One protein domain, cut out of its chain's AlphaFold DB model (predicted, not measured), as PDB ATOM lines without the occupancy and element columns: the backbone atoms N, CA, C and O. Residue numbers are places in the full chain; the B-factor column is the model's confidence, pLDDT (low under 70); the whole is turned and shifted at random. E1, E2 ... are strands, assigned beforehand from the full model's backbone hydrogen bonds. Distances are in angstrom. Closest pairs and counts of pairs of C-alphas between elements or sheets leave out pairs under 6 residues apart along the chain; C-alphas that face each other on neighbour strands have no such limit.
ATOM      1  N   THR A 389     353.000 351.465 465.335       91.06
ATOM      2  CA  THR A 389     352.440 350.280 464.676       91.06
ATOM      3  C   THR A 389     352.010 349.263 465.723       91.06
ATOM      4  O   THR A 389     352.836 348.747 466.482       91.06
ATOM      5  N   VAL A 390     350.729 348.915 465.718       93.81
ATOM      6  CA  VAL A 390     350.175 347.807 466.493       93.81
ATOM      7  C   VAL A 390     350.205 346.534 465.662       93.81
ATOM      8  O   VAL A 390     349.863 346.542 464.487       93.81
ATOM      9  N   GLN A 391     350.610 345.431 466.286       94.69
ATOM     10  CA  GLN A 391     350.525 344.088 465.717       94.69
ATOM     11  C   GLN A 391     349.370 343.358 466.403       94.69
ATOM     12  O   GLN A 391     349.426 343.145 467.620       94.69
ATOM     13  N   GLY A 392     348.340 343.006 465.640       92.06
ATOM     14  CA  GLY A 392     347.120 342.366 466.125       92.06
ATOM     15  C   GLY A 392     346.831 341.038 465.426       92.06
ATOM     16  O   GLY A 392     347.589 340.583 464.562       92.06
ATOM     17  N   GLN A 393     345.753 340.381 465.842       94.31
ATOM     18  CA  GLN A 393     345.280 339.149 465.223       94.31
ATOM     19  C   GLN A 393     343.763 339.062 465.348       94.31
ATOM     20  O   GLN A 393     343.280 338.981 466.468       94.31
ATOM     21  N   LEU A 394     343.069 338.977 464.210       92.50
ATOM     22  CA  LEU A 394     341.652 338.631 464.171       92.50
ATOM     23  C   LEU A 394     341.503 337.127 464.423       92.50
ATOM     24  O   LEU A 394     342.055 336.309 463.678       92.50
ATOM     25  N   ASP A 395     340.781 336.753 465.470       89.75
ATOM     26  CA  ASP A 395     340.454 335.384 465.864       89.75
ATOM     27  C   ASP A 395     338.935 335.160 465.895       89.75
ATOM     28  O   ASP A 395     338.126 336.077 466.006       89.75
ATOM     29  N   VAL A 396     338.524 333.892 465.855       87.62
ATOM     30  CA  VAL A 396     337.108 333.502 465.916       87.62
ATOM     31  C   VAL A 396     336.412 333.917 467.216       87.62
ATOM     32  O   VAL A 396     335.180 333.885 467.284       87.62
ATOM     33  N   SER A 397     337.167 334.236 468.273       87.06
ATOM     34  CA  SER A 397     336.611 334.772 469.518       87.06
ATOM     35  C   SER A 397     336.305 336.267 469.486       87.06
ATOM     36  O   SER A 397     335.658 336.747 470.422       87.06
ATOM     37  N   ASP A 398     336.764 336.984 468.461       88.88
ATOM     38  CA  ASP A 398     336.608 338.431 468.389       88.88
ATOM     39  C   ASP A 398     335.168 338.820 468.051       88.88
ATOM     40  O   ASP A 398     334.436 338.040 467.419       88.88
ATOM     41  N   PRO A 399     334.729 340.015 468.492       84.81
ATOM     42  CA  PRO A 399     333.428 340.549 468.134       84.81
ATOM     43  C   PRO A 399     333.207 340.506 466.623       84.81
ATOM     44  O   PRO A 399     334.136 340.674 465.836       84.81
ATOM     45  N   THR A 400     331.955 340.281 466.232       85.50
ATOM     46  CA  THR A 400     331.553 340.311 464.826       85.50
ATOM     47  C   THR A 400     330.647 341.500 464.567       85.50
ATOM     48  O   THR A 400     329.814 341.835 465.418       85.50
ATOM     49  N   LEU A 401     330.811 342.158 463.418       73.88
ATOM     50  CA  LEU A 401     329.883 343.203 462.995       73.88
ATOM     51  C   LEU A 401     328.516 342.564 462.737       73.88
ATOM     52  O   LEU A 401     328.399 341.539 462.070       73.88
ATOM     53  N   SER A 402     327.455 343.147 463.297       70.56
ATOM     54  CA  SER A 402     326.109 342.567 463.193       70.56
ATOM     55  C   SER A 402     325.519 342.628 461.780       70.56
ATOM     56  O   SER A 402     324.546 341.927 461.512       70.56
ATOM     57  N   SER A 403     326.078 343.473 460.911       64.12
ATOM     58  CA  SER A 403     325.683 343.652 459.510       64.12
ATOM     59  C   SER A 403     326.071 342.465 458.628       64.12
ATOM     60  O   SER A 403     325.258 342.010 457.828       64.12
ATOM     61  N   ASP A 404     327.291 341.950 458.784       75.75
ATOM     62  CA  ASP A 404     327.929 341.031 457.824       75.75
ATOM     63  C   ASP A 404     328.641 339.834 458.484       75.75
ATOM     64  O   ASP A 404     328.972 338.854 457.813       75.75
ATOM     65  N   GLY A 405     328.822 339.855 459.806       78.00
ATOM     66  CA  GLY A 405     329.469 338.792 460.563       78.00
ATOM     67  C   GLY A 405     330.997 338.758 460.458       78.00
ATOM     68  O   GLY A 405     331.580 337.731 460.813       78.00
ATOM     69  N   THR A 406     331.663 339.813 459.980       85.88
ATOM     70  CA  THR A 406     333.135 339.872 459.938       85.88
ATOM     71  C   THR A 406     333.722 340.104 461.332       85.88
ATOM     72  O   THR A 406     333.117 340.789 462.156       85.88
ATOM     73  N   HIS A 407     334.888 339.513 461.621       85.69
ATOM     74  CA  HIS A 407     335.596 339.717 462.891       85.69
ATOM     75  C   HIS A 407     336.345 341.048 462.879       85.69
ATOM     76  O   HIS A 407     336.971 341.376 461.874       85.69
ATOM     77  N   PHE A 408     336.325 341.777 463.995       91.50
ATOM     78  CA  PHE A 408     337.031 343.052 464.090       91.50
ATOM     79  C   PHE A 408     337.675 343.298 465.457       91.50
ATOM     80  O   PHE A 408     337.158 342.893 466.499       91.50
ATOM     81  N   ASP A 409     338.754 344.073 465.428       91.12
ATOM     82  CA  ASP A 409     339.397 344.682 466.591       91.12
ATOM     83  C   ASP A 409     339.250 346.206 466.534       91.12
ATOM     84  O   ASP A 409     339.230 346.800 465.456       91.12
ATOM     85  N   VAL A 410     339.176 346.865 467.695       91.19
ATOM     86  CA  VAL A 410     339.002 348.326 467.780       91.19
ATOM     87  C   VAL A 410     340.131 348.967 468.565       91.19
ATOM     88  O   VAL A 410     340.421 348.581 469.701       91.19
ATOM     89  N   TYR A 411     340.691 350.024 467.990       92.12
ATOM     90  CA  TYR A 411     341.727 350.842 468.599       92.12
ATOM     91  C   TYR A 411     341.326 352.309 468.643       92.12
ATOM     92  O   TYR A 411     340.707 352.823 467.719       92.12
ATOM     93  N   GLY A 412     341.689 353.001 469.717       89.81
ATOM     94  CA  GLY A 412     341.426 354.424 469.880       89.81
ATOM     95  C   GLY A 412     342.601 355.294 469.444       89.81
ATOM     96  O   GLY A 412     343.753 354.983 469.730       89.81
ATOM     97  N   TYR A 413     342.316 356.437 468.835       93.19
ATOM     98  CA  TYR A 413     343.277 357.494 468.534       93.19
ATOM     99  C   TYR A 413     342.737 358.838 469.024       93.19
ATOM    100  O   TYR A 413     341.574 359.165 468.806       93.19
ATOM    101  N   GLN A 414     343.566 359.636 469.698       90.50
ATOM    102  CA  GLN A 414     343.156 360.963 470.158       90.50
ATOM    103  C   GLN A 414     343.488 362.013 469.091       90.50
ATOM    104  O   GLN A 414     344.605 362.528 469.060       90.50
ATOM    105  N   GLY A 415     342.506 362.341 468.255       84.62
ATOM    106  CA  GLY A 415     342.651 363.288 467.152       84.62
ATOM    107  C   GLY A 415     342.306 364.730 467.518       84.62
ATOM    108  O   GLY A 415     341.546 364.992 468.461       84.62
ATOM    109  N   ARG A 416     342.854 365.679 466.756       83.88
ATOM    110  CA  ARG A 416     342.559 367.119 466.858       83.88
ATOM    111  C   ARG A 416     341.902 367.644 465.585       83.88
ATOM    112  O   ARG A 416     342.250 367.222 464.493       83.88
ATOM    113  N   ALA A 417     341.005 368.615 465.727       78.88
ATOM    114  CA  ALA A 417     340.404 369.303 464.586       78.88
ATOM    115  C   ALA A 417     341.489 369.930 463.685       78.88
ATOM    116  O   ALA A 417     342.403 370.594 464.182       78.88
ATOM    117  N   GLY A 418     341.378 369.711 462.376       72.62
ATOM    118  CA  GLY A 418     342.342 370.110 461.350       72.62
ATOM    119  C   GLY A 418     343.611 369.253 461.284       72.62
ATOM    120  O   GLY A 418     344.483 369.547 460.470       72.62
ATOM    121  N   THR A 426     347.528 346.408 457.317       86.38
ATOM    122  CA  THR A 426     348.090 345.366 456.442       86.38
ATOM    123  C   THR A 426     347.923 343.977 457.043       86.38
ATOM    124  O   THR A 426     348.036 343.795 458.257       86.38
ATOM    125  N   SER A 427     347.688 342.975 456.197       84.38
ATOM    126  CA  SER A 427     347.704 341.559 456.569       84.38
ATOM    127  C   SER A 427     348.201 340.714 455.399       84.38
ATOM    128  O   SER A 427     347.865 340.982 454.251       84.38
ATOM    129  N   ASP A 428     348.979 339.675 455.708       84.31
ATOM    130  CA  ASP A 428     349.327 338.610 454.757       84.31
ATOM    131  C   ASP A 428     348.334 337.431 454.826       84.31
ATOM    132  O   ASP A 428     348.375 336.522 453.995       84.31
ATOM    133  N   ASP A 429     347.498 337.393 455.869       80.69
ATOM    134  CA  ASP A 429     346.664 336.242 456.223       80.69
ATOM    135  C   ASP A 429     345.203 336.418 455.744       80.69
ATOM    136  O   ASP A 429     344.499 335.423 455.550       80.69
ATOM    137  N   PHE A 430     344.742 337.657 455.542       83.19
ATOM    138  CA  PHE A 430     343.408 337.998 455.034       83.19
ATOM    139  C   PHE A 430     343.426 339.306 454.234       83.19
ATOM    140  O   PHE A 430     344.415 340.029 454.272       83.19
ATOM    141  N   ASP A 431     342.324 339.591 453.538       80.06
ATOM    142  CA  ASP A 431     342.088 340.845 452.813       80.06
ATOM    143  C   ASP A 431     341.570 341.928 453.784       80.06
ATOM    144  O   ASP A 431     340.448 341.777 454.302       80.06
ATOM    145  N   PRO A 432     342.398 342.917 454.176       80.25
ATOM    146  CA  PRO A 432     342.049 343.900 455.191       80.25
ATOM    147  C   PRO A 432     340.922 344.845 454.777       80.25
ATOM    148  O   PRO A 432     340.761 345.193 453.618       80.25
ATOM    149  N   TYR A 433     340.143 345.270 455.769       79.44
ATOM    150  CA  TYR A 433     339.123 346.303 455.628       79.44
ATOM    151  C   TYR A 433     339.249 347.247 456.820       79.44
ATOM    152  O   TYR A 433     339.126 346.827 457.974       79.44
ATOM    153  N   LEU A 434     339.544 348.518 456.576       84.94
ATOM    154  CA  LEU A 434     339.764 349.516 457.615       84.94
ATOM    155  C   LEU A 434     338.562 350.450 457.708       84.94
ATOM    156  O   LEU A 434     338.241 351.160 456.761       84.94
ATOM    157  N   LEU A 435     337.952 350.519 458.889       81.38
ATOM    158  CA  LEU A 435     336.948 351.533 459.212       81.38
ATOM    159  C   LEU A 435     337.560 352.544 460.180       81.38
ATOM    160  O   LEU A 435     338.079 352.181 461.238       81.38
ATOM    161  N   LEU A 436     337.474 353.820 459.832       88.19
ATOM    162  CA  LEU A 436     337.754 354.924 460.732       88.19
ATOM    163  C   LEU A 436     336.431 355.567 461.134       88.19
ATOM    164  O   LEU A 436     335.652 356.016 460.293       88.19
ATOM    165  N   SER A 437     336.194 355.647 462.433       83.12
ATOM    166  CA  SER A 437     334.995 356.256 463.000       83.12
ATOM    167  C   SER A 437     335.354 357.244 464.101       83.12
ATOM    168  O   SER A 437     336.463 357.228 464.630       83.12
ATOM    169  N   ARG A 438     334.428 358.115 464.482       84.25
ATOM    170  CA  ARG A 438     334.544 359.008 465.632       84.25
ATOM    171  C   ARG A 438     333.618 358.519 466.736       84.25
ATOM    172  O   ARG A 438     332.476 358.159 466.484       84.25
ATOM    173  N   TYR A 439     334.119 358.489 467.965       75.12
ATOM    174  CA  TYR A 439     333.334 358.133 469.141       75.12
ATOM    175  C   TYR A 439     332.849 359.404 469.841       75.12
ATOM    176  O   TYR A 439     333.666 360.188 470.339       75.12
ATOM    177  N   PHE A 440     331.533 359.606 469.893       64.94
ATOM    178  CA  PHE A 440     330.918 360.805 470.463       64.94
ATOM    179  C   PHE A 440     329.706 360.451 471.335       64.94
ATOM    180  O   PHE A 440     328.745 359.833 470.883       64.94
ATOM    181  N   GLY A 441     329.752 360.842 472.616       62.97
ATOM    182  CA  GLY A 441     328.758 360.440 473.614       62.97
ATOM    183  C   GLY A 441     328.748 358.918 473.816       62.97
ATOM    184  O   GLY A 441     329.669 358.374 474.425       62.97
ATOM    185  N   ASP A 442     327.721 358.264 473.265       62.22
ATOM    186  CA  ASP A 442     327.532 356.804 473.239       62.22
ATOM    187  C   ASP A 442     327.392 356.252 471.797       62.22
ATOM    188  O   ASP A 442     327.018 355.093 471.612       62.22
ATOM    189  N   GLU A 443     327.664 357.066 470.770       59.06
ATOM    190  CA  GLU A 443     327.510 356.710 469.352       59.06
ATOM    191  C   GLU A 443     328.866 356.662 468.622       59.06
ATOM    192  O   GLU A 443     329.862 357.266 469.038       59.06
ATOM    193  N   VAL A 444     328.896 355.888 467.534       70.12
ATOM    194  CA  VAL A 444     330.042 355.725 466.635       70.12
ATOM    195  C   VAL A 444     329.637 356.282 465.276       70.12
ATOM    196  O   VAL A 444     328.774 355.721 464.610       70.12
ATOM    197  N   GLU A 445     330.254 357.387 464.881       71.06
ATOM    198  CA  GLU A 445     330.017 358.065 463.608       71.06
ATOM    199  C   GLU A 445     331.063 357.613 462.585       71.06
ATOM    200  O   GLU A 445     332.260 357.641 462.873       71.06
ATOM    201  N   ALA A 446     330.651 357.177 461.397       69.06
ATOM    202  CA  ALA A 446     331.595 356.802 460.347       69.06
ATOM    203  C   ALA A 446     332.334 358.042 459.821       69.06
ATOM    204  O   ALA A 446     331.716 359.053 459.514       69.06
ATOM    205  N   VAL A 447     333.661 357.961 459.719       71.50
ATOM    206  CA  VAL A 447     334.509 359.054 459.212       71.50
ATOM    207  C   VAL A 447     335.012 358.718 457.818       71.50
ATOM    208  O   VAL A 447     334.919 359.536 456.911       71.50
ATOM    209  N   SER A 448     335.570 357.523 457.645       71.44
ATOM    210  CA  SER A 448     336.078 357.035 456.365       71.44
ATOM    211  C   SER A 448     336.261 355.528 456.443       71.44
ATOM    212  O   SER A 448     336.403 354.969 457.529       71.44
ATOM    213  N   GLN A 449     336.312 354.867 455.297       70.88
ATOM    214  CA  GLN A 449     336.631 353.448 455.205       70.88
ATOM    215  C   GLN A 449     337.470 353.188 453.963       70.88
ATOM    216  O   GLN A 449     337.435 353.998 453.038       70.88
ATOM    217  N   ASP A 450     338.231 352.105 453.971       54.81
ATOM    218  CA  ASP A 450     339.050 351.682 452.839       54.81
ATOM    219  C   ASP A 450     339.319 350.177 452.899       54.81
ATOM    220  O   ASP A 450     339.398 349.621 453.999       54.81
ATOM    221  N   ASP A 451     339.512 349.539 451.747       42.41
ATOM    222  CA  ASP A 451     339.866 348.124 451.630       42.41
ATOM    223  C   ASP A 451     341.131 347.858 450.799       42.41
ATOM    224  O   ASP A 451     341.919 347.022 451.230       42.41
ATOM    225  N   ASP A 452     341.417 348.602 449.724       55.19
ATOM    226  CA  ASP A 452     342.496 348.255 448.780       55.19
ATOM    227  C   ASP A 452     343.535 349.356 448.469       55.19
ATOM    228  O   ASP A 452     344.439 349.139 447.653       55.19
ATOM    229  N   ASN A 453     343.482 350.521 449.127       54.19
ATOM    230  CA  ASN A 453     344.375 351.653 448.822       54.19
ATOM    231  C   ASN A 453     345.675 351.684 449.657       54.19
ATOM    232  O   ASN A 453     346.396 352.688 449.694       54.19
ATOM    233  N   VAL A 463     342.847 361.207 456.024       76.19
ATOM    234  CA  VAL A 463     341.767 362.127 456.406       76.19
ATOM    235  C   VAL A 463     342.292 363.364 457.128       76.19
ATOM    236  O   VAL A 463     343.220 363.290 457.934       76.19
ATOM    237  N   THR A 464     341.663 364.512 456.868       82.88
ATOM    238  CA  THR A 464     341.747 365.691 457.738       82.88
ATOM    239  C   THR A 464     340.602 365.639 458.741       82.88
ATOM    240  O   THR A 464     339.432 365.694 458.371       82.88
ATOM    241  N   LEU A 465     340.929 365.525 460.023       80.81
ATOM    242  CA  LEU A 465     339.950 365.364 461.089       80.81
ATOM    243  C   LEU A 465     339.154 366.658 461.269       80.81
ATOM    244  O   LEU A 465     339.696 367.664 461.718       80.81
ATOM    245  N   ALA A 466     337.860 366.649 460.953       69.31
ATOM    246  CA  ALA A 466     337.024 367.846 461.065       69.31
ATOM    247  C   ALA A 466     336.908 368.351 462.516       69.31
ATOM    248  O   ALA A 466     336.782 369.551 462.761       69.31
ATOM    249  N   GLN A 467     336.970 367.439 463.492       71.94
ATOM    250  CA  GLN A 467     336.711 367.732 464.902       71.94
ATOM    251  C   GLN A 467     337.741 367.062 465.823       71.94
ATOM    252  O   GLN A 467     338.344 366.042 465.487       71.94
ATOM    253  N   SER A 468     337.965 367.626 467.013       76.94
ATOM    254  CA  SER A 468     338.808 366.975 468.026       76.94
ATOM    255  C   SER A 468     338.014 365.863 468.708       76.94
ATOM    256  O   SER A 468     336.803 365.982 468.866       76.94
ATOM    257  N   GLY A 469     338.655 364.772 469.121       77.31
ATOM    258  CA  GLY A 469     337.942 363.689 469.800       77.31
ATOM    259  C   GLY A 469     338.667 362.354 469.773       77.31
ATOM    260  O   GLY A 469     339.806 362.258 469.313       77.31
ATOM    261  N   THR A 470     338.002 361.331 470.308       85.06
ATOM    262  CA  THR A 470     338.464 359.945 470.210       85.06
ATOM    263  C   THR A 470     337.974 359.364 468.889       85.06
ATOM    264  O   THR A 470     336.772 359.269 468.660       85.06
ATOM    265  N   TYR A 471     338.902 358.968 468.030       87.44
ATOM    266  CA  TYR A 471     338.638 358.242 466.794       87.44
ATOM    267  C   TYR A 471     338.872 356.750 467.017       87.44
ATOM    268  O   TYR A 471     339.763 356.370 467.774       87.44
ATOM    269  N   LEU A 472     338.061 355.909 466.391       90.00
ATOM    270  CA  LEU A 472     338.145 354.459 466.424       90.00
ATOM    271  C   LEU A 472     338.708 353.979 465.088       90.00
ATOM    272  O   LEU A 472     338.052 354.125 464.061       90.00
ATOM    273  N   ALA A 473     339.913 353.419 465.106       91.38
ATOM    274  CA  ALA A 473     340.464 352.654 463.998       91.38
ATOM    275  C   ALA A 473     340.074 351.186 464.204       91.38
ATOM    276  O   ALA A 473     340.530 350.536 465.148       91.38
ATOM    277  N   ILE A 474     339.181 350.694 463.357       90.94
ATOM    278  CA  ILE A 474     338.610 349.355 463.439       90.94
ATOM    279  C   ILE A 474     339.301 348.498 462.376       90.94
ATOM    280  O   ILE A 474     339.134 348.725 461.177       90.94
ATOM    281  N   ALA A 475     340.094 347.532 462.831       91.06
ATOM    282  CA  ALA A 475     340.735 346.548 461.973       91.06
ATOM    283  C   ALA A 475     339.736 345.429 461.679       91.06
ATOM    284  O   ALA A 475     339.324 344.719 462.595       91.06
ATOM    285  N   ASN A 476     339.335 345.294 460.421       87.94
ATOM    286  CA  ASN A 476     338.355 344.323 459.953       87.94
ATOM    287  C   ASN A 476     338.902 343.586 458.711       87.94
ATOM    288  O   ASN A 476     340.040 343.802 458.286       87.94
ATOM    289  N   SER A 477     338.101 342.693 458.142       86.56
ATOM    290  CA  SER A 477     338.390 341.944 456.920       86.56
ATOM    291  C   SER A 477     337.217 342.032 455.944       86.56
ATOM    292  O   SER A 477     336.071 342.140 456.378       86.56
ATOM    293  N   VAL A 478     337.489 341.935 454.640       76.31
ATOM    294  CA  VAL A 478     336.451 341.945 453.586       76.31
ATOM    295  C   VAL A 478     335.553 340.698 453.667       76.31
ATOM    296  O   VAL A 478     334.350 340.744 453.411       76.31
ATOM    297  N   GLY A 479     336.128 339.545 454.024       73.88
ATOM    298  CA  GLY A 479     335.431 338.258 454.047       73.88
ATOM    299  C   GLY A 479     334.921 337.849 455.431       73.88
ATOM    300  O   GLY A 479     335.697 337.728 456.377       73.88
ATOM    301  N   ALA A 480     333.633 337.506 455.543       79.06
ATOM    302  CA  ALA A 480     333.059 336.978 456.784       79.06
ATOM    303  C   ALA A 480     333.807 335.724 457.286       79.06
ATOM    304  O   ALA A 480     334.013 334.755 456.548       79.06
ATOM    305  N   GLY A 481     334.187 335.728 458.568       75.38
ATOM    306  CA  GLY A 481     334.921 334.632 459.212       75.38
ATOM    307  C   GLY A 481     336.418 334.551 458.880       75.38
ATOM    308  O   GLY A 481     337.061 333.577 459.284       75.38
ATOM    309  N   ALA A 482     336.986 335.526 458.159       84.19
ATOM    310  CA  ALA A 482     338.431 335.617 457.984       84.19
ATOM    311  C   ALA A 482     339.125 335.919 459.325       84.19
ATOM    312  O   ALA A 482     338.619 336.657 460.167       84.19
ATOM    313  N   THR A 483     340.274 335.279 459.536       90.06
ATOM    314  CA  THR A 483     341.079 335.361 460.763       90.06
ATOM    315  C   THR A 483     342.547 335.322 460.375       90.06
ATOM    316  O   THR A 483     342.908 334.689 459.382       90.06
ATOM    317  N   GLY A 484     343.407 335.984 461.137       89.69
ATOM    318  CA  GLY A 484     344.812 336.122 460.775       89.69
ATOM    319  C   GLY A 484     345.478 337.306 461.455       89.69
ATOM    320  O   GLY A 484     344.829 338.079 462.156       89.69
ATOM    321  N   ARG A 485     346.794 337.434 461.293       93.38
ATOM    322  CA  ARG A 485     347.567 338.527 461.897       93.38
ATOM    323  C   ARG A 485     347.520 339.769 461.021       93.38
ATOM    324  O   ARG A 485     347.482 339.656 459.801       93.38
TER     325      ARG A 485
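This is residues 389 to 418, 426 to 453 and 463 to 485 of the 881 residues of an uncharacterized protein of Rubricoccus marinus (UniProt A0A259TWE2). A single, strongly twisted sheet of four strands, E2, E5, E3 and E4, forms the body, turning like a propeller blade by 82 degrees from edge to edge with almost no curl. E1 is not part of this sheet: its last residue, Leu 394, comes near the end of the sheet where E2 begins and E5 finishes, and its residues 393 to 394 are tied by a short pairing to the last printed residues, 484 to 485. The printed part has 81 residues, with no named helix and five named strands in the order E1 to E5 along the chain; the sheet is antiparallel throughout, in the order E2, E5, E3, E4. The class is all strand, though under half of the residues, 39 of 81, are in named elements. The whole is compact, with a radius of gyration of the C-alphas of 13.0 A and spans of 34 by 25 by 19 A.

The longest strands by residues are the two inner ones: E5, residues 469 to 477, 25.3 A from first to last C-alpha, and E3, residues 432 to 440, 25.4 A. The edge strands are E2, residues 409 to 415, 18.9 A, and E4, residues 443 to 450, 20.8 A. E1 holds residues 389 to 394 and is 15.9 A long. C-alpha 389, where E1 begins, is at (352.440, 350.280, 464.676); C-alpha 477, where E5 ends, is at (338.390, 341.944, 456.920).

E5 and E3 are antiparallel at 155 degrees, with N 472 and O 437 within hydrogen-bond range at 2.7 A. On the other side of E5, E2 is antiparallel to it at 151 degrees, with N 413 and O 471 at 2.8 A. E3 and E4 form a hairpin, antiparallel at 149 degrees, with N 438 and O 445 at 2.7 A. E4 bends by 56 degrees at residue 447. E1 pairs with no named strand, but its residues 393 to 394 pair antiparallel with residues 484 to 485. The closest C-alphas of E1 and E2, those of Leu 394 and Asp 409, are 6.9 A apart. E1 is apart from E3 and E4, and E2 is apart from E4.

The two farthest C-alphas, those of Val 396 and Gly 418, are 37.3 A apart. Residues 419 to 425 are not printed, with 25.9 A between C-alphas 418 and 426; residues 454 to 462 are not printed either, with 13.2 A between C-alphas 453 and 463. Of the links that are printed whole, E1 to E2 is long, with 14 residues, and E3 to E4 is tight, with 2. Mean pLDDT of the printed part is 80.5; residues 403, 440 to 443, 446, 450 to 453 and 466 are under 70.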